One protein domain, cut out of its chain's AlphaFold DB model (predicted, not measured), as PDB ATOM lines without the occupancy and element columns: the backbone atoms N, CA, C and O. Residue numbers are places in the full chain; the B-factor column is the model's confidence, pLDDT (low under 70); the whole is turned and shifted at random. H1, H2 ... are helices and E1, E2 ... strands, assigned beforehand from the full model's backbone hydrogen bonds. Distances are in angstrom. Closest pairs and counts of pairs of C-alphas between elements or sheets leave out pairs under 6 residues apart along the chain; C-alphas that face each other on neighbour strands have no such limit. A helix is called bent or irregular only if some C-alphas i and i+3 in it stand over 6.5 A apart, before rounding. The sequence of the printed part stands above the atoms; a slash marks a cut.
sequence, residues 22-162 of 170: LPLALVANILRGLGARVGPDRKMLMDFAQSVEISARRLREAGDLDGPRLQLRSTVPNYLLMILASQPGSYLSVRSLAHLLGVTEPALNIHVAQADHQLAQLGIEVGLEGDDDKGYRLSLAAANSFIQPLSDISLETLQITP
ATOM      1  N   LEU A  22     106.638 114.855 156.901       57.50
ATOM      2  CA  LEU A  22     107.664 115.766 156.384       57.50
ATOM      3  C   LEU A  22     108.885 115.004 155.844       57.50
ATOM      4  O   LEU A  22     109.367 114.091 156.523       57.50
ATOM      5  N   PRO A  23     109.468 115.414 154.697       63.16
ATOM      6  CA  PRO A  23     110.718 114.836 154.206       63.16
ATOM      7  C   PRO A  23     111.841 114.952 155.250       63.16
ATOM      8  O   PRO A  23     112.070 116.046 155.772       63.16
ATOM      9  N   LEU A  24     112.617 113.886 155.510       62.56
ATOM     10  CA  LEU A  24     113.725 113.947 156.488       62.56
ATOM     11  C   LEU A  24     114.715 115.091 156.219       62.56
ATOM     12  O   LEU A  24     115.275 115.651 157.155       62.56
ATOM     13  N   ALA A  25     114.945 115.456 154.955       63.28
ATOM     14  CA  ALA A  25     115.829 116.571 154.610       63.28
ATOM     15  C   ALA A  25     115.308 117.916 155.147       63.28
ATOM     16  O   ALA A  25     116.086 118.737 155.633       63.28
ATOM     17  N   LEU A  26     113.990 118.126 155.086       65.31
ATOM     18  CA  LEU A  26     113.337 119.290 155.673       65.31
ATOM     19  C   LEU A  26     113.434 119.230 157.199       65.31
ATOM     20  O   LEU A  26     113.792 120.221 157.822       65.31
ATOM     21  N   VAL A  27     113.200 118.059 157.790       67.12
ATOM     22  CA  VAL A  27     113.300 117.857 159.240       67.12
ATOM     23  C   VAL A  27     114.718 118.132 159.748       67.12
ATOM     24  O   VAL A  27     114.879 118.864 160.717       67.12
ATOM     25  N   ALA A  28     115.756 117.643 159.065       66.31
ATOM     26  CA  ALA A  28     117.150 117.939 159.398       66.31
ATOM     27  C   ALA A  28     117.455 119.442 159.317       66.31
ATOM     28  O   ALA A  28     118.122 119.980 160.198       66.31
ATOM     29  N   ASN A  29     116.941 120.139 158.297       69.44
ATOM     30  CA  ASN A  29     117.109 121.588 158.167       69.44
ATOM     31  C   ASN A  29     116.369 122.359 159.267       69.44
ATOM     32  O   ASN A  29     116.933 123.306 159.816       69.44
ATOM     33  N   ILE A  30     115.156 121.930 159.628       69.69
ATOM     34  CA  ILE A  30     114.397 122.495 160.746       69.69
ATOM     35  C   ILE A  30     115.183 122.309 162.043       69.69
ATOM     36  O   ILE A  30     115.491 123.288 162.713       69.69
ATOM     37  N   LEU A  31     115.586 121.078 162.366       69.44
ATOM     38  CA  LEU A  31     116.338 120.756 163.580       69.44
ATOM     39  C   LEU A  31     117.679 121.489 163.652       69.44
ATOM     40  O   LEU A  31     118.075 121.931 164.724       69.44
ATOM     41  N   ARG A  32     118.367 121.668 162.520       68.38
ATOM     42  CA  ARG A  32     119.608 122.444 162.448       68.38
ATOM     43  C   ARG A  32     119.354 123.936 162.682       68.38
ATOM     44  O   ARG A  32     120.083 124.556 163.452       68.38
ATOM     45  N   GLY A  33     118.320 124.505 162.060       67.06
ATOM     46  CA  GLY A  33     117.920 125.900 162.270       67.06
ATOM     47  C   GLY A  33     117.490 126.173 163.713       67.06
ATOM     48  O   GLY A  33     117.890 127.177 164.298       67.06
ATOM     49  N   LEU A  34     116.756 125.238 164.320       68.69
ATOM     50  CA  LEU A  34     116.365 125.281 165.729       68.69
ATOM     51  C   LEU A  34     117.579 125.095 166.649       68.69
ATOM     52  O   LEU A  34     117.829 125.930 167.511       68.69
ATOM     53  N   GLY A  35     118.389 124.058 166.438       63.16
ATOM     54  CA  GLY A  35     119.567 123.745 167.252       63.16
ATOM     55  C   GLY A  35     120.655 124.821 167.208       63.16
ATOM     56  O   GLY A  35     121.426 124.946 168.152       63.16
ATOM     57  N   ALA A  36     120.714 125.648 166.158       66.44
ATOM     58  CA  ALA A  36     121.587 126.825 166.127       66.44
ATOM     59  C   ALA A  36     121.153 127.911 167.132       66.44
ATOM     60  O   ALA A  36     121.921 128.833 167.406       66.44
ATOM     61  N   ARG A  37     119.928 127.805 167.660       61.03
ATOM     62  CA  ARG A  37     119.242 128.821 168.461       61.03
ATOM     63  C   ARG A  37     118.859 128.338 169.862       61.03
ATOM     64  O   ARG A  37     118.716 129.176 170.747       61.03
ATOM     65  N   VAL A  38     118.712 127.030 170.084       60.72
ATOM     66  CA  VAL A  38     118.505 126.462 171.431       60.72
ATOM     67  C   VAL A  38     119.842 126.422 172.172       60.72
ATOM     68  O   VAL A  38     120.852 126.056 171.583       60.72
ATOM     69  N   GLY A  39     119.866 126.824 173.444       61.38
ATOM     70  CA  GLY A  39     121.084 126.902 174.259       61.38
ATOM     71  C   GLY A  39     121.672 125.526 174.622       61.38
ATOM     72  O   GLY A  39     122.433 124.962 173.835       61.38
ATOM     73  N   PRO A  40     121.387 124.983 175.821       53.50
ATOM     74  CA  PRO A  40     122.017 123.754 176.321       53.50
ATOM     75  C   PRO A  40     121.733 122.513 175.453       53.50
ATOM     76  O   PRO A  40     122.602 121.650 175.321       53.50
ATOM     77  N   ASP A  41     120.584 122.464 174.775       54.53
ATOM     78  CA  ASP A  41     120.163 121.320 173.947       54.53
ATOM     79  C   ASP A  41     120.685 121.368 172.504       54.53
ATOM     80  O   ASP A  41     120.424 120.460 171.708       54.53
ATOM     81  N   ARG A  42     121.486 122.389 172.156       64.94
ATOM     82  CA  ARG A  42     122.116 122.550 170.836       64.94
ATOM     83  C   ARG A  42     122.782 121.275 170.351       64.94
ATOM     84  O   ARG A  42     122.605 120.887 169.201       64.94
ATOM     85  N   LYS A  43     123.580 120.644 171.214       63.81
ATOM     86  CA  LYS A  43     124.337 119.443 170.851       63.81
ATOM     87  C   LYS A  43     123.394 118.284 170.532       63.81
ATOM     88  O   LYS A  43     123.575 117.638 169.513       63.81
ATOM     89  N   MET A  44     122.361 118.075 171.345       63.06
ATOM     90  CA  MET A  44     121.382 117.006 171.142       63.06
ATOM     91  C   MET A  44     120.588 117.198 169.841       63.06
ATOM     92  O   MET A  44     120.455 116.259 169.062       63.06
ATOM     93  N   LEU A  45     120.127 118.422 169.562       60.97
ATOM     94  CA  LEU A  45     119.396 118.746 168.331       60.97
ATOM     95  C   LEU A  45     120.277 118.662 167.080       60.97
ATOM     96  O   LEU A  45     119.812 118.207 166.038       60.97
ATOM     97  N   MET A  46     121.548 119.063 167.177       66.56
ATOM     98  CA  MET A  46     122.520 118.935 166.086       66.56
ATOM     99  C   MET A  46     122.894 117.472 165.823       66.56
ATOM    100  O   MET A  46     122.908 117.059 164.665       66.56
ATOM    101  N   ASP A  47     123.117 116.682 166.878       62.75
ATOM    102  CA  ASP A  47     123.390 115.243 166.785       62.75
ATOM    103  C   ASP A  47     122.176 114.512 166.165       62.75
ATOM    104  O   ASP A  47     122.328 113.658 165.286       62.75
ATOM    105  N   PHE A  48     120.950 114.899 166.543       63.69
ATOM    106  CA  PHE A  48     119.720 114.355 165.963       63.69
ATOM    107  C   PHE A  48     119.519 114.787 164.500       63.69
ATOM    108  O   PHE A  48     119.260 113.938 163.648       63.69
ATOM    109  N   ALA A  49     119.723 116.067 164.169       64.50
ATOM    110  CA  ALA A  49     119.673 116.569 162.791       64.50
ATOM    111  C   ALA A  49     120.669 115.838 161.878       64.50
ATOM    112  O   ALA A  49     120.333 115.482 160.748       64.50
ATOM    113  N   GLN A  50     121.879 115.577 162.378       62.75
ATOM    114  CA  GLN A  50     122.908 114.834 161.658       62.75
ATOM    115  C   GLN A  50     122.513 113.363 161.464       62.75
ATOM    116  O   GLN A  50     122.690 112.819 160.374       62.75
ATOM    117  N   SER A  51     121.932 112.721 162.481       61.94
ATOM    118  CA  SER A  51     121.418 111.346 162.379       61.94
ATOM    119  C   SER A  51     120.292 111.221 161.338       61.94
ATOM    120  O   SER A  51     120.292 110.310 160.502       61.94
ATOM    121  N   VAL A  52     119.373 112.192 161.323       62.19
ATOM    122  CA  VAL A  52     118.293 112.316 160.333       62.19
ATOM    123  C   VAL A  52     118.860 112.516 158.922       62.19
ATOM    124  O   VAL A  52     118.428 111.847 157.985       62.19
ATOM    125  N   GLU A  53     119.861 113.381 158.751       61.91
ATOM    126  CA  GLU A  53     120.504 113.648 157.458       61.91
ATOM    127  C   GLU A  53     121.258 112.431 156.903       61.91
ATOM    128  O   GLU A  53     121.138 112.121 155.716       61.91
ATOM    129  N   ILE A  54     121.994 111.706 157.753       65.25
ATOM    130  CA  ILE A  54     122.681 110.462 157.370       65.25
ATOM    131  C   ILE A  54     121.661 109.418 156.912       65.25
ATOM    132  O   ILE A  54     121.856 108.776 155.879       65.25
ATOM    133  N   SER A  55     120.558 109.277 157.646       59.28
ATOM    134  CA  SER A  55     119.475 108.353 157.296       59.28
ATOM    135  C   SER A  55     118.821 108.744 155.964       59.28
ATOM    136  O   SER A  55     118.651 107.900 155.086       59.28
ATOM    137  N   ALA A  56     118.564 110.038 155.751       58.88
ATOM    138  CA  ALA A  56     118.024 110.565 154.497       58.88
ATOM    139  C   ALA A  56     118.970 110.380 153.299       58.88
ATOM    140  O   ALA A  56     118.508 110.207 152.172       58.88
ATOM    141  N   ARG A  57     120.291 110.459 153.515       61.94
ATOM    142  CA  ARG A  57     121.295 110.208 152.470       61.94
ATOM    143  C   ARG A  57     121.320 108.731 152.085       61.94
ATOM    144  O   ARG A  57     121.220 108.431 150.902       61.94
ATOM    145  N   ARG A  58     121.398 107.830 153.070       62.97
ATOM    146  CA  ARG A  58     121.467 106.376 152.835       62.97
ATOM    147  C   ARG A  58     120.274 105.849 152.044       62.97
ATOM    148  O   ARG A  58     120.430 104.954 151.226       62.97
ATOM    149  N   LEU A  59     119.092 106.415 152.265       57.69
ATOM    150  CA  LEU A  59     117.873 105.966 151.590       57.69
ATOM    151  C   LEU A  59     117.733 106.533 150.180       57.69
ATOM    152  O   LEU A  59     117.364 105.801 149.268       57.69
ATOM    153  N   ARG A  60     118.187 107.774 149.960       60.75
ATOM    154  CA  ARG A  60     118.370 108.298 148.600       60.75
ATOM    155  C   ARG A  60     119.367 107.468 147.792       60.75
ATOM    156  O   ARG A  60     119.121 107.192 146.624       60.75
ATOM    157  N   GLU A  61     120.474 107.054 148.409       63.12
ATOM    158  CA  GLU A  61     121.466 106.162 147.788       63.12
ATOM    159  C   GLU A  61     120.889 104.768 147.481       63.12
ATOM    160  O   GLU A  61     121.315 104.134 146.519       63.12
ATOM    161  N   ALA A  62     119.885 104.319 148.239       61.16
ATOM    162  CA  ALA A  62     119.173 103.059 148.020       61.16
ATOM    163  C   ALA A  62     118.081 103.128 146.928       61.16
ATOM    164  O   ALA A  62     117.433 102.120 146.658       61.16
ATOM    165  N   GLY A  63     117.875 104.285 146.285       49.81
ATOM    166  CA  GLY A  63     116.853 104.465 145.246       49.81
ATOM    167  C   GLY A  63     115.442 104.735 145.779       49.81
ATOM    168  O   GLY A  63     114.503 104.823 144.993       49.81
ATOM    169  N   ASP A  64     115.297 104.915 147.093       53.12
ATOM    170  CA  ASP A  64     114.058 105.359 147.722       53.12
ATOM    171  C   ASP A  64     113.978 106.895 147.648       53.12
ATOM    172  O   ASP A  64     114.537 107.629 148.471       53.12
ATOM    173  N   LEU A  65     113.362 107.380 146.566       47.25
ATOM    174  CA  LEU A  65     113.178 108.809 146.283       47.25
ATOM    175  C   LEU A  65     112.034 109.434 147.087       47.25
ATOM    176  O   LEU A  65     112.016 110.658 147.233       47.25
ATOM    177  N   ASP A  66     111.111 108.619 147.606       49.12
ATOM    178  CA  ASP A  66     110.068 109.080 148.522       49.12
ATOM    179  C   ASP A  66     110.658 109.362 149.912       49.12
ATOM    180  O   ASP A  66     110.269 110.347 150.548       49.12
ATOM    181  N   GLY A  67     111.678 108.589 150.314       44.50
ATOM    182  CA  GLY A  67     112.488 108.791 151.515       44.50
ATOM    183  C   GLY A  67     111.682 108.658 152.815       44.50
ATOM    184  O   GLY A  67     110.454 108.730 152.813       44.50
ATOM    185  N   PRO A  68     112.325 108.499 153.987       44.22
ATOM    186  CA  PRO A  68     111.566 108.456 155.224       44.22
ATOM    187  C   PRO A  68     110.890 109.785 155.447       44.22
ATOM    188  O   PRO A  68     111.426 110.864 155.148       44.22
ATOM    189  N   ARG A  69     109.723 109.685 156.056       49.47
ATOM    190  CA  ARG A  69     108.994 110.838 156.516       49.47
ATOM    191  C   ARG A  69     108.907 110.767 158.021       49.47
ATOM    192  O   ARG A  69     108.667 109.717 158.609       49.47
ATOM    193  N   LEU A  70     109.186 111.890 158.658       48.09
ATOM    194  CA  LEU A  70     109.080 111.973 160.102       48.09
ATOM    195  C   LEU A  70     107.624 112.313 160.424       48.09
ATOM    196  O   LEU A  70     107.158 113.389 160.049       48.09
ATOM    197  N   GLN A  71     106.909 111.403 161.088       46.31
ATOM    198  CA  GLN A  71     105.588 111.705 161.633       46.31
ATOM    199  C   GLN A  71     105.778 112.359 162.994       46.31
ATOM    200  O   GLN A  71     105.836 111.724 164.046       46.31
ATOM    201  N   LEU A  72     105.891 113.677 162.968       50.19
ATOM    202  CA  LEU A  72     105.744 114.480 164.168       50.19
ATOM    203  C   LEU A  72     104.249 114.443 164.544       50.19
ATOM    204  O   LEU A  72     103.366 114.756 163.736       50.19
ATOM    205  N   ARG A  73     103.919 114.040 165.772       50.81
ATOM    206  CA  ARG A  73     102.532 114.128 166.265       50.81
ATOM    207  C   ARG A  73     102.218 115.580 166.601       50.81
ATOM    208  O   ARG A  73     102.231 115.984 167.759       50.81
ATOM    209  N   SER A  74     102.037 116.390 165.570       63.00
ATOM    210  CA  SER A  74     101.825 117.826 165.680       63.00
ATOM    211  C   SER A  74     100.825 118.290 164.631       63.00
ATOM    212  O   SER A  74     100.560 117.595 163.652       63.00
ATOM    213  N   THR A  75     100.232 119.458 164.842       73.50
ATOM    214  CA  THR A  75      99.247 120.028 163.920       73.50
ATOM    215  C   THR A  75      99.947 120.806 162.803       73.50
ATOM    216  O   THR A  75     101.054 121.311 162.986       73.50
ATOM    217  N   VAL A  76      99.302 120.954 161.640       78.94
ATOM    218  CA  VAL A  76      99.831 121.756 160.514       78.94
ATOM    219  C   VAL A  76     100.285 123.173 160.939       78.94
ATOM    220  O   VAL A  76     101.375 123.577 160.533       78.94
ATOM    221  N   PRO A  77      99.555 123.913 161.804       81.19
ATOM    222  CA  PRO A  77     100.027 125.188 162.355       81.19
ATOM    223  C   PRO A  77     101.362 125.105 163.112       81.19
ATOM    224  O   PRO A  77     102.239 125.941 162.908       81.19
ATOM    225  N   ASN A  78     101.574 124.064 163.923       74.81
ATOM    226  CA  ASN A  78     102.841 123.883 164.633       74.81
ATOM    227  C   ASN A  78     103.996 123.616 163.657       74.81
ATOM    228  O   ASN A  78     105.090 124.151 163.833       74.81
ATOM    229  N   TYR A  79     103.758 122.829 162.607       75.75
ATOM    230  CA  TYR A  79     104.754 122.599 161.560       75.75
ATOM    231  C   TYR A  79     105.114 123.869 160.804       75.75
ATOM    232  O   TYR A  79     106.294 124.128 160.565       75.75
ATOM    233  N   LEU A  80     104.115 124.682 160.464       84.19
ATOM    234  CA  LEU A  80     104.320 125.990 159.854       84.19
ATOM    235  C   LEU A  80     105.230 126.862 160.732       84.19
ATOM    236  O   LEU A  80     106.220 127.407 160.241       84.19
ATOM    237  N   LEU A  81     104.946 126.938 162.037       81.62
ATOM    238  CA  LEU A  81     105.763 127.689 162.993       81.62
ATOM    239  C   LEU A  81     107.185 127.132 163.105       81.62
ATOM    240  O   LEU A  81     108.131 127.913 163.111       81.62
ATOM    241  N   MET A  82     107.372 125.809 163.125       78.50
ATOM    242  CA  MET A  82     108.703 125.185 163.146       78.50
ATOM    243  C   MET A  82     109.511 125.476 161.874       78.50
ATOM    244  O   MET A  82     110.702 125.781 161.961       78.50
ATOM    245  N   ILE A  83     108.877 125.421 160.697       81.56
ATOM    246  CA  ILE A  83     109.515 125.754 159.417       81.56
ATOM    247  C   ILE A  83     109.973 127.216 159.432       81.56
ATOM    248  O   ILE A  83     111.146 127.491 159.181       81.56
ATOM    249  N   LEU A  84     109.091 128.148 159.790       85.94
ATOM    250  CA  LEU A  84     109.425 129.574 159.826       85.94
ATOM    251  C   LEU A  84     110.435 129.908 160.936       85.94
ATOM    252  O   LEU A  84     111.328 130.734 160.741       85.94
ATOM    253  N   ALA A  85     110.367 129.227 162.081       81.81
ATOM    254  CA  ALA A  85     111.340 129.363 163.162       81.81
ATOM    255  C   ALA A  85     112.721 128.792 162.799       81.81
ATOM    256  O   ALA A  85     113.718 129.189 163.398       81.81
ATOM    257  N   SER A  86     112.835 127.909 161.806       76.75
ATOM    258  CA  SER A  86     114.145 127.457 161.323       76.75
ATOM    259  C   SER A  86     114.901 128.541 160.539       76.75
ATOM    260  O   SER A  86     116.130 128.504 160.475       76.75
ATOM    261  N   GLN A  87     114.182 129.527 159.983       80.69
ATOM    262  CA  GLN A  87     114.726 130.633 159.186       80.69
ATOM    263  C   GLN A  87     114.076 131.971 159.593       80.69
ATOM    264  O   GLN A  87     113.358 132.591 158.805       80.69
ATOM    265  N   PRO A  88     114.305 132.440 160.832       84.50
ATOM    266  CA  PRO A  88     113.647 133.634 161.352       84.50
ATOM    267  C   PRO A  88     113.939 134.869 160.498       84.50
ATOM    268  O   PRO A  88     115.057 135.071 160.025       84.50
ATOM    269  N   GLY A  89     112.932 135.723 160.333       84.44
ATOM    270  CA  GLY A  89     113.020 136.968 159.571       84.44
ATOM    271  C   GLY A  89     113.087 136.792 158.049       84.44
ATOM    272  O   GLY A  89     112.948 137.783 157.332       84.44
ATOM    273  N   SER A  90     113.250 135.560 157.555       88.31
ATOM    274  CA  SER A  90     113.250 135.249 156.126       88.31
ATOM    275  C   SER A  90     111.834 134.952 155.651       88.31
ATOM    276  O   SER A  90     111.091 134.226 156.311       88.31
ATOM    277  N   TYR A  91     111.464 135.511 154.500       90.56
ATOM    278  CA  TYR A  91     110.201 135.182 153.852       90.56
ATOM    279  C   TYR A  91     110.298 133.831 153.150       90.56
ATOM    280  O   TYR A  91     111.243 133.575 152.400       90.56
ATOM    281  N   LEU A  92     109.289 132.994 153.367       88.88
ATOM    282  CA  LEU A  92     109.054 131.771 152.620       88.88
ATOM    283  C   LEU A  92     107.790 131.938 151.783       88.88
ATOM    284  O   LEU A  92     106.731 132.295 152.303       88.88
ATOM    285  N   SER A  93     107.901 131.650 150.484       93.31
ATOM    286  CA  SER A  93     106.776 131.813 149.564       93.31
ATOM    287  C   SER A  93     105.593 130.920 149.953       93.31
ATOM    288  O   SER A  93     105.782 129.791 150.417       93.31
ATOM    289  N   VAL A  94     104.374 131.407 149.702       90.00
ATOM    290  CA  VAL A  94     103.114 130.673 149.929       90.00
ATOM    291  C   VAL A  94     103.170 129.294 149.269       90.00
ATOM    292  O   VAL A  94     102.908 128.281 149.913       90.00
ATOM    293  N   ARG A  95     103.617 129.241 148.009       87.50
ATOM    294  CA  ARG A  95     103.757 127.999 147.245       87.50
ATOM    295  C   ARG A  95     104.737 127.021 147.891       87.50
ATOM    296  O   ARG A  95     104.444 125.830 147.976       87.50
ATOM    297  N   SER A  96     105.898 127.503 148.342       86.00
ATOM    298  CA  SER A  96     106.886 126.665 149.032       86.00
ATOM    299  C   SER A  96     106.320 126.112 150.336       86.00
ATOM    300  O   SER A  96     106.431 124.918 150.581       86.00
ATOM    301  N   LEU A  97     105.680 126.953 151.149       85.88
ATOM    302  CA  LEU A  97     105.090 126.540 152.422       85.88
ATOM    303  C   LEU A  97     103.952 125.534 152.235       85.88
ATOM    304  O   LEU A  97     103.936 124.507 152.908       85.88
ATOM    305  N   ALA A  98     103.046 125.788 151.290       83.56
ATOM    306  CA  ALA A  98     101.944 124.889 150.968       83.56
ATOM    307  C   ALA A  98     102.465 123.518 150.510       83.56
ATOM    308  O   ALA A  98     102.025 122.484 151.012       83.56
ATOM    309  N   HIS A  99     103.477 123.510 149.634       82.44
ATOM    310  CA  HIS A  99     104.120 122.281 149.176       82.44
ATOM    311  C   HIS A  99     104.802 121.511 150.316       82.44
ATOM    312  O   HIS A  99     104.609 120.304 150.426       82.44
ATOM    313  N   LEU A 100     105.560 122.193 151.185       75.94
ATOM    314  CA  LEU A 100     106.262 121.558 152.309       75.94
ATOM    315  C   LEU A 100     105.300 120.970 153.348       75.94
ATOM    316  O   LEU A 100     105.621 119.959 153.963       75.94
ATOM    317  N   LEU A 101     104.139 121.594 153.538       79.12
ATOM    318  CA  LEU A 101     103.111 121.144 154.477       79.12
ATOM    319  C   LEU A 101     102.123 120.143 153.858       79.12
ATOM    320  O   LEU A 101     101.256 119.638 154.565       79.12
ATOM    321  N   GLY A 102     102.223 119.862 152.554       79.50
ATOM    322  CA  GLY A 102     101.291 118.974 151.854       79.50
ATOM    323  C   GLY A 102      99.856 119.514 151.792       79.50
ATOM    324  O   GLY A 102      98.910 118.733 151.711       79.50
ATOM    325  N   VAL A 103      99.681 120.839 151.841       82.12
ATOM    326  CA  VAL A 103      98.373 121.513 151.814       82.12
ATOM    327  C   VAL A 103      98.216 122.374 150.563       82.12
ATOM    328  O   VAL A 103      99.177 122.682 149.861       82.12
ATOM    329  N   THR A 104      96.985 122.785 150.265       86.44
ATOM    330  CA  THR A 104      96.724 123.767 149.205       86.44
ATOM    331  C   THR A 104      97.026 125.185 149.697       86.44
ATOM    332  O   THR A 104      96.951 125.456 150.893       86.44
ATOM    333  N   GLU A 105      97.322 126.121 148.791       86.31
ATOM    334  CA  GLU A 105      97.563 127.527 149.162       86.31
ATOM    335  C   GLU A 105      96.376 128.166 149.922       86.31
ATOM    336  O   GLU A 105      96.607 128.814 150.940       86.31
ATOM    337  N   PRO A 106      95.095 127.929 149.557       87.75
ATOM    338  CA  PRO A 106      93.972 128.416 150.362       87.75
ATOM    339  C   PRO A 106      93.909 127.796 151.764       87.75
ATOM    340  O   PRO A 106      93.556 128.479 152.724       87.75
ATOM    341  N   ALA A 107      94.256 126.509 151.901       83.44
ATOM    342  CA  ALA A 107      94.314 125.846 153.201       83.44
ATOM    343  C   ALA A 107      95.483 126.366 154.052       83.44
ATOM    344  O   ALA A 107      95.341 126.504 155.266       83.44
ATOM    345  N   LEU A 108      96.605 126.732 153.422       88.12
ATOM    346  CA  LEU A 108      97.734 127.357 154.104       88.12
ATOM    347  C   LEU A 108      97.301 128.632 154.833       88.12
ATOM    348  O   LEU A 108      97.640 128.785 156.000       88.12
ATOM    349  N   ASN A 109      96.498 129.495 154.206       87.38
ATOM    350  CA  ASN A 109      96.028 130.738 154.834       87.38
ATOM    351  C   ASN A 109      95.215 130.480 156.115       87.38
ATOM    352  O   ASN A 109      95.316 131.235 157.082       87.38
ATOM    353  N   ILE A 110      94.448 129.385 156.156       87.56
ATOM    354  CA  ILE A 110      93.718 128.958 157.360       87.56
ATOM    355  C   ILE A 110      94.707 128.538 158.452       87.56
ATOM    356  O   ILE A 110      94.562 128.936 159.607       87.56
ATOM    357  N   HIS A 111      95.734 127.763 158.098       86.75
ATOM    358  CA  HIS A 111      96.757 127.320 159.046       86.75
ATOM    359  C   HIS A 111      97.662 128.456 159.533       86.75
ATOM    360  O   HIS A 111      98.062 128.445 160.692       86.75
ATOM    361  N   VAL A 112      97.931 129.454 158.693       89.50
ATOM    362  CA  VAL A 112      98.624 130.701 159.049       89.50
ATOM    363  C   VAL A 112      97.823 131.460 160.104       89.50
ATOM    364  O   VAL A 112      98.376 131.810 161.140       89.50
ATOM    365  N   ALA A 113      96.515 131.646 159.902       87.81
ATOM    366  CA  ALA A 113      95.660 132.305 160.891       87.81
ATOM    367  C   ALA A 113      95.589 131.526 162.219       87.81
ATOM    368  O   ALA A 113      95.596 132.116 163.297       87.81
ATOM    369  N   GLN A 114      95.556 130.191 162.156       86.94
ATOM    370  CA  GLN A 114      95.620 129.337 163.347       86.94
ATOM    371  C   GLN A 114      96.967 129.463 164.073       86.94
ATOM    372  O   GLN A 114      96.982 129.562 165.297       86.94
ATOM    373  N   ALA A 115      98.077 129.481 163.334       86.06
ATOM    374  CA  ALA A 115      99.420 129.644 163.879       86.06
ATOM    375  C   ALA A 115      99.604 131.016 164.543       86.06
ATOM    376  O   ALA A 115     100.162 131.102 165.633       86.06
ATOM    377  N   ASP A 116      99.084 132.078 163.929       87.56
ATOM    378  CA  ASP A 116      99.107 133.424 164.502       87.56
ATOM    379  C   ASP A 116      98.300 133.493 165.809       87.56
ATOM    380  O   ASP A 116      98.775 133.993 166.827       87.56
ATOM    381  N   HIS A 117      97.121 132.862 165.837       84.81
ATOM    382  CA  HIS A 117      96.332 132.751 167.063       84.81
ATOM    383  C   HIS A 117      97.067 131.979 168.172       84.81
ATOM    384  O   HIS A 117      96.998 132.367 169.338       84.81
ATOM    385  N   GLN A 118      97.795 130.909 167.834       80.12
ATOM    386  CA  GLN A 118      98.618 130.171 168.800       80.12
ATOM    387  C   GLN A 118      99.755 131.032 169.362       80.12
ATOM    388  O   GLN A 118      99.998 131.002 170.566       80.12
ATOM    389  N   LEU A 119     100.429 131.827 168.526       81.56
ATOM    390  CA  LEU A 119     101.454 132.768 168.985       81.56
ATOM    391  C   LEU A 119     100.861 133.803 169.950       81.56
ATOM    392  O   LEU A 119     101.423 134.025 171.024       81.56
ATOM    393  N   ALA A 120      99.688 134.354 169.635       82.56
ATOM    394  CA  ALA A 120      98.990 135.289 170.514       82.56
ATOM    395  C   ALA A 120      98.632 134.660 171.875       82.56
ATOM    396  O   ALA A 120      98.807 135.297 172.912       82.56
ATOM    397  N   GLN A 121      98.205 133.390 171.905       79.25
ATOM    398  CA  GLN A 121      97.946 132.653 173.155       79.25
ATOM    399  C   GLN A 121      99.205 132.463 174.018       79.25
ATOM    400  O   GLN A 121      99.100 132.369 175.239       79.25
ATOM    401  N   LEU A 122     100.388 132.439 173.399       69.94
ATOM    402  CA  LEU A 122     101.684 132.400 174.083       69.94
ATOM    403  C   LEU A 122     102.186 133.799 174.496       69.94
ATOM    404  O   LEU A 122     103.314 133.928 174.968       69.94
ATOM    405  N   GLY A 123     101.378 134.849 174.316       77.12
ATOM    406  CA  GLY A 123     101.757 136.236 174.603       77.12
ATOM    407  C   GLY A 123     102.656 136.869 173.536       77.12
ATOM    408  O   GLY A 123     103.283 137.897 173.787       77.12
ATOM    409  N   ILE A 124     102.746 136.266 172.348       79.06
ATOM    410  CA  ILE A 124     103.512 136.782 171.211       79.06
ATOM    411  C   ILE A 124     102.536 137.512 170.281       79.06
ATOM    412  O   ILE A 124     101.988 136.926 169.354       79.06
ATOM    413  N   GLU A 125     102.303 138.798 170.542       68.62
ATOM    414  CA  GLU A 125     101.290 139.593 169.821       68.62
ATOM    415  C   GLU A 125     101.709 140.010 168.400       68.62
ATOM    416  O   GLU A 125     100.855 140.303 167.569       68.62
ATOM    417  N   VAL A 126     103.014 140.046 168.102       68.00
ATOM    418  CA  VAL A 126     103.541 140.420 166.777       68.00
ATOM    419  C   VAL A 126     104.644 139.447 166.381       68.00
ATOM    420  O   VAL A 126     105.815 139.603 166.749       68.00
ATOM    421  N   GLY A 127     104.260 138.403 165.651       78.12
ATOM    422  CA  GLY A 127     105.174 137.320 165.317       78.12
ATOM    423  C   GLY A 127     105.130 136.857 163.881       78.12
ATOM    424  O   GLY A 127     106.188 136.757 163.262       78.12
ATOM    425  N   LEU A 128     103.944 136.576 163.355       87.94
ATOM    426  CA  LEU A 128     103.774 136.083 161.999       87.94
ATOM    427  C   LEU A 128     103.449 137.250 161.067       87.94
ATOM    428  O   LEU A 128     102.482 137.974 161.275       87.94
ATOM    429  N   GLU A 129     104.261 137.446 160.036       90.38
ATOM    430  CA  GLU A 129     104.052 138.513 159.062       90.38
ATOM    431  C   GLU A 129     103.819 137.917 157.674       90.38
ATOM    432  O   GLU A 129     104.592 137.069 157.216       90.38
ATOM    433  N   GLY A 130     102.763 138.375 157.003       90.50
ATOM    434  CA  GLY A 130     102.471 138.068 155.606       90.50
ATOM    435  C   GLY A 130     102.815 139.241 154.691       90.50
ATOM    436  O   GLY A 130     102.606 140.398 155.049       90.50
ATOM    437  N   ASP A 131     103.347 138.931 153.517       91.50
ATOM    438  CA  ASP A 131     103.589 139.845 152.403       91.50
ATOM    439  C   ASP A 131     103.072 139.147 151.136       91.50
ATOM    440  O   ASP A 131     103.469 138.014 150.854       91.50
ATOM    441  N   ASP A 132     102.165 139.790 150.399       83.75
ATOM    442  CA  ASP A 132     101.461 139.163 149.271       83.75
ATOM    443  C   ASP A 132     102.411 138.713 148.144       83.75
ATOM    444  O   ASP A 132     102.129 137.732 147.455       83.75
ATOM    445  N   ASP A 133     103.567 139.370 147.996       86.50
ATOM    446  CA  ASP A 133     104.557 139.060 146.961       86.50
ATOM    447  C   ASP A 133     105.621 138.057 147.439       86.50
ATOM    448  O   ASP A 133     106.235 137.351 146.632       86.50
ATOM    449  N   LYS A 134     105.878 137.986 148.751       87.38
ATOM    450  CA  LYS A 134     106.992 137.201 149.325       87.38
ATOM    451  C   LYS A 134     106.549 135.981 150.130       87.38
ATOM    452  O   LYS A 134     107.354 135.071 150.332       87.38
ATOM    453  N   GLY A 135     105.295 135.934 150.568       92.94
ATOM    454  CA  GLY A 135     104.732 134.901 151.433       92.94
ATOM    455  C   GLY A 135     104.828 135.246 152.917       92.94
ATOM    456  O   GLY A 135     104.542 136.369 153.320       92.94
ATOM    457  N   TYR A 136     105.213 134.279 153.749       93.25
ATOM    458  CA  TYR A 136     105.155 134.410 155.208       93.25
ATOM    459  C   TYR A 136     106.537 134.385 155.843       93.25
ATOM    460  O   TYR A 136     107.420 133.642 155.415       93.25
ATOM    461  N   ARG A 137     106.713 135.163 156.911       92.56
ATOM    462  CA  ARG A 137     107.884 135.101 157.788       92.56
ATOM    463  C   ARG A 137     107.463 135.070 159.248       92.56
ATOM    464  O   ARG A 137     106.420 135.601 159.617       92.56
ATOM    465  N   LEU A 138     108.325 134.509 160.087       89.56
ATOM    466  CA  LEU A 138     108.224 134.626 161.539       89.56
ATOM    467  C   LEU A 138     109.313 135.582 162.028       89.56
ATOM    468  O   LEU A 138     110.485 135.419 161.679       89.56
ATOM    469  N   SER A 139     108.939 136.591 162.811       87.81
ATOM    470  CA  SER A 139     109.876 137.569 163.363       87.81
ATOM    471  C   SER A 139     110.926 136.877 164.238       87.81
ATOM    472  O   SER A 139     110.680 135.825 164.837       87.81
ATOM    473  N   LEU A 140     112.128 137.456 164.331       81.25
ATOM    474  CA  LEU A 140     113.199 136.874 165.147       81.25
ATOM    475  C   LEU A 140     112.778 136.741 166.618       81.25
ATOM    476  O   LEU A 140     113.063 135.717 167.240       81.25
ATOM    477  N   ALA A 141     112.073 137.748 167.141       79.69
ATOM    478  CA  ALA A 141     111.553 137.762 168.503       79.69
ATOM    479  C   ALA A 141     110.532 136.638 168.723       79.69
ATOM    480  O   ALA A 141     110.715 135.830 169.629       79.69
ATOM    481  N   ALA A 142     109.531 136.515 167.848       81.19
ATOM    482  CA  ALA A 142     108.526 135.462 167.948       81.19
ATOM    483  C   ALA A 142     109.123 134.067 167.804       81.19
ATOM    484  O   ALA A 142     108.782 133.166 168.560       81.19
ATOM    485  N   ALA A 143     110.071 133.897 166.886       77.44
ATOM    486  CA  ALA A 143     110.757 132.632 166.729       77.44
ATOM    487  C   ALA A 143     111.604 132.278 167.965       77.44
ATOM    488  O   ALA A 143     111.632 131.120 168.354       77.44
ATOM    489  N   ASN A 144     112.259 133.243 168.623       73.25
ATOM    490  CA  ASN A 144     112.978 132.977 169.877       73.25
ATOM    491  C   ASN A 144     112.015 132.592 171.011       73.25
ATOM    492  O   ASN A 144     112.288 131.641 171.740       73.25
ATOM    493  N   SER A 145     110.881 133.286 171.126       72.00
ATOM    494  CA  SER A 145     109.860 133.000 172.139       72.00
ATOM    495  C   SER A 145     109.124 131.682 171.893       72.00
ATOM    496  O   SER A 145     108.754 131.018 172.851       72.00
ATOM    497  N   PHE A 146     108.954 131.267 170.635       69.00
ATOM    498  CA  PHE A 146     108.392 129.966 170.257       69.00
ATOM    499  C   PHE A 146     109.375 128.808 170.494       69.00
ATOM    500  O   PHE A 146     108.969 127.696 170.815       69.00
ATOM    501  N   ILE A 147     110.682 129.061 170.368       60.06
ATOM    502  CA  ILE A 147     111.726 128.048 170.574       60.06
ATOM    503  C   ILE A 147     111.958 127.735 172.061       60.06
ATOM    504  O   ILE A 147     112.301 126.602 172.389       60.06
ATOM    505  N   GLN A 148     111.740 128.679 172.978       53.34
ATOM    506  CA  GLN A 148     111.873 128.405 174.417       53.34
ATOM    507  C   GLN A 148     110.951 127.285 174.946       53.34
ATOM    508  O   GLN A 148     111.454 126.416 175.656       53.34
ATOM    509  N   PRO A 149     109.660 127.211 174.580       47.25
ATOM    510  CA  PRO A 149     108.811 126.071 174.926       47.25
ATOM    511  C   PRO A 149     109.074 124.820 174.067       47.25
ATOM    512  O   PRO A 149     108.631 123.736 174.430       47.25
ATOM    513  N   LEU A 150     109.819 124.917 172.955       45.75
ATOM    514  CA  LEU A 150     110.254 123.741 172.181       45.75
ATOM    515  C   LEU A 150     111.313 122.903 172.913       45.75
ATOM    516  O   LEU A 150     111.394 121.705 172.660       45.75
ATOM    517  N   SER A 151     112.077 123.495 173.838       42.97
ATOM    518  CA  SER A 151     112.948 122.747 174.766       42.97
ATOM    519  C   SER A 151     112.162 121.767 175.652       42.97
ATOM    520  O   SER A 151     112.723 120.765 176.083       42.97
ATOM    521  N   ASP A 152     110.866 122.028 175.878       37.38
ATOM    522  CA  ASP A 152     109.949 121.153 176.623       37.38
ATOM    523  C   ASP A 152     109.186 120.167 175.719       37.38
ATOM    524  O   ASP A 152     108.471 119.291 176.218       37.38
ATOM    525  N   ILE A 153     109.326 120.259 174.387       40.66
ATOM    526  CA  ILE A 153     108.806 119.222 173.492       40.66
ATOM    527  C   ILE A 153     109.692 117.990 173.655       40.66
ATOM    528  O   ILE A 153     110.755 117.862 173.046       40.66
ATOM    529  N   SER A 154     109.223 117.070 174.500       38.12
ATOM    530  CA  SER A 154     109.814 115.748 174.676       38.12
ATOM    531  C   SER A 154     110.042 115.112 173.300       38.12
ATOM    532  O   SER A 154     109.116 115.025 172.482       38.12
ATOM    533  N   LEU A 155     111.272 114.642 173.052       43.16
ATOM    534  CA  LEU A 155     111.656 113.878 171.855       43.16
ATOM    535  C   LEU A 155     110.737 112.662 171.613       43.16
ATOM    536  O   LEU A 155     110.716 112.113 170.519       43.16
ATOM    537  N   GLU A 156     109.935 112.266 172.603       38.78
ATOM    538  CA  GLU A 156     108.863 111.270 172.491       38.78
ATOM    539  C   GLU A 156     107.794 111.626 171.439       38.78
ATOM    540  O   GLU A 156     107.126 110.737 170.909       38.78
ATOM    541  N   THR A 157     107.642 112.911 171.099       42.34
ATOM    542  CA  THR A 157     106.742 113.382 170.029       42.34
ATOM    543  C   THR A 157     107.339 113.248 168.622       42.34
ATOM    544  O   THR A 157     106.599 113.279 167.633       42.34
ATOM    545  N   LEU A 158     108.661 113.061 168.522       44.22
ATOM    546  CA  LEU A 158     109.405 112.808 167.287       44.22
ATOM    547  C   LEU A 158     109.470 111.293 167.043       44.22
ATOM    548  O   LEU A 158     110.495 110.652 167.261       44.22
ATOM    549  N   GLN A 159     108.370 110.699 166.576       43.34
ATOM    550  CA  GLN A 159     108.403 109.320 166.090       43.34
ATOM    551  C   GLN A 159     108.868 109.320 164.629       43.34
ATOM    552  O   GLN A 159     108.187 109.801 163.725       43.34
ATOM    553  N   ILE A 160     110.066 108.781 164.387       45.41
ATOM    554  CA  ILE A 160     110.465 108.408 163.028       45.41
ATOM    555  C   ILE A 160     109.678 107.149 162.700       45.41
ATOM    556  O   ILE A 160     109.997 106.080 163.216       45.41
ATOM    557  N   THR A 161     108.646 107.271 161.876       41.03
ATOM    558  CA  THR A 161     108.000 106.102 161.292       41.03
ATOM    559  C   THR A 161     108.876 105.682 160.114       41.03
ATOM    560  O   THR A 161     108.941 106.415 159.126       41.03
ATOM    561  N   PRO A 162     109.633 104.572 160.193       37.56
ATOM    562  CA  PRO A 162     110.244 104.031 158.991       37.56
ATOM    563  C   PRO A 162     109.106 103.685 158.029       37.56
ATOM    564  O   PRO A 162     108.145 103.025 158.434       37.56
TER     565      PRO A 162
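What this domain is: This is residues 22 to 162 of the 170 residues of an uncharacterized protein of Sphingomonas fennica (UniProt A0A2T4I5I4). A short helix, H3, sits in the middle between two parts: on one side the long helical hairpin of H1 and H2, with the two-strand ribbon E1 and E4 near the beginning of H1, and on the other side H4, H5 and the strand hairpin E2 and E3. H6 packs on H3 too, and the helices round H3 mostly cross it. The printed part has 141 residues with six named helices and four named strands, in the order H1 H2 E1 H3 H4 H5 E2 E3 H6 E4; both two-strand sheets are antiparallel, and the class is mostly helix. It is compact, with a radius of gyration of the C-alphas of 14.9 A and spans of 43 by 35 by 23 A.

How they stand to each other: Residues 22 to 23 pair antiparallel with residues 69 to 70 of E1, residues 69 to 72. H1, residues 24 to 35, and H2, residues 42 to 61, form a helical hairpin, touching at a shallow tilt of 15 degrees, opposite ways; their closest C-alphas, of Ala 28 and Ala 49, are 4.4 A apart. E1 and E4, residues 158 to 161, are antiparallel neighbours, with N 71 and O 159 at 3.3 A. H3, residues 76 to 86, is the hub. H1 touches it with residues 29 to 34 alone, at a steep tilt of 60 degrees; the closest C-alphas, of Gly 33 and Ser 86, are 4.2 A apart. H4, residues 94 to 101, touches H3, only just about perpendicular at 70.1 degrees, the closest C-alphas being those of Val 76 and Leu 101, 6.9 A. H5, residues 105 to 121, touches H3 about perpendicular at 77 degrees, with residues 111 to 115 alone; the C-alphas of Pro 77 and Ala 115, the closest, are 4.7 A apart. E2, residues 128 to 131, and E3, residues 135 to 138, form an antiparallel hairpin, with N 129 and O 137 at 2.9 A and N 131 and O 135 at 2.8 A. H6, residues 140 to 150, touches H3 at a steep tilt of 62 degrees, opposite ways, closest at the C-alphas of Ala 85 and Ala 143, 4.9 A. H2 and H3 are apart. Every O i to N i+4 pair is within hydrogen-bond range in H1, H2, H3 and H4, against 12 of 13 in H5 and 5 of 7 in H6.

Where its parts are: H1 begins at C-alpha 24, (113.725, 113.947, 156.488), and is 15.7 A long. H2 measures 28.3 A, H3 15.4 A and H5 24.5 A. H6, 15.2 A, is neither bent nor irregular, but only just: C-alphas 146 and 149 are 6.1 A apart. E4 ends at C-alpha 161, (108.000, 106.102, 161.292).

The domain as a whole: The two C-alphas farthest apart, those of Ala 62 and Glu 125, are 46.1 A apart. The printed part has no cut and no long link. The mean pLDDT of the printed part is 70.0; residues 22 to 74, 122, 125 to 126 and 146 to 162 are under 70.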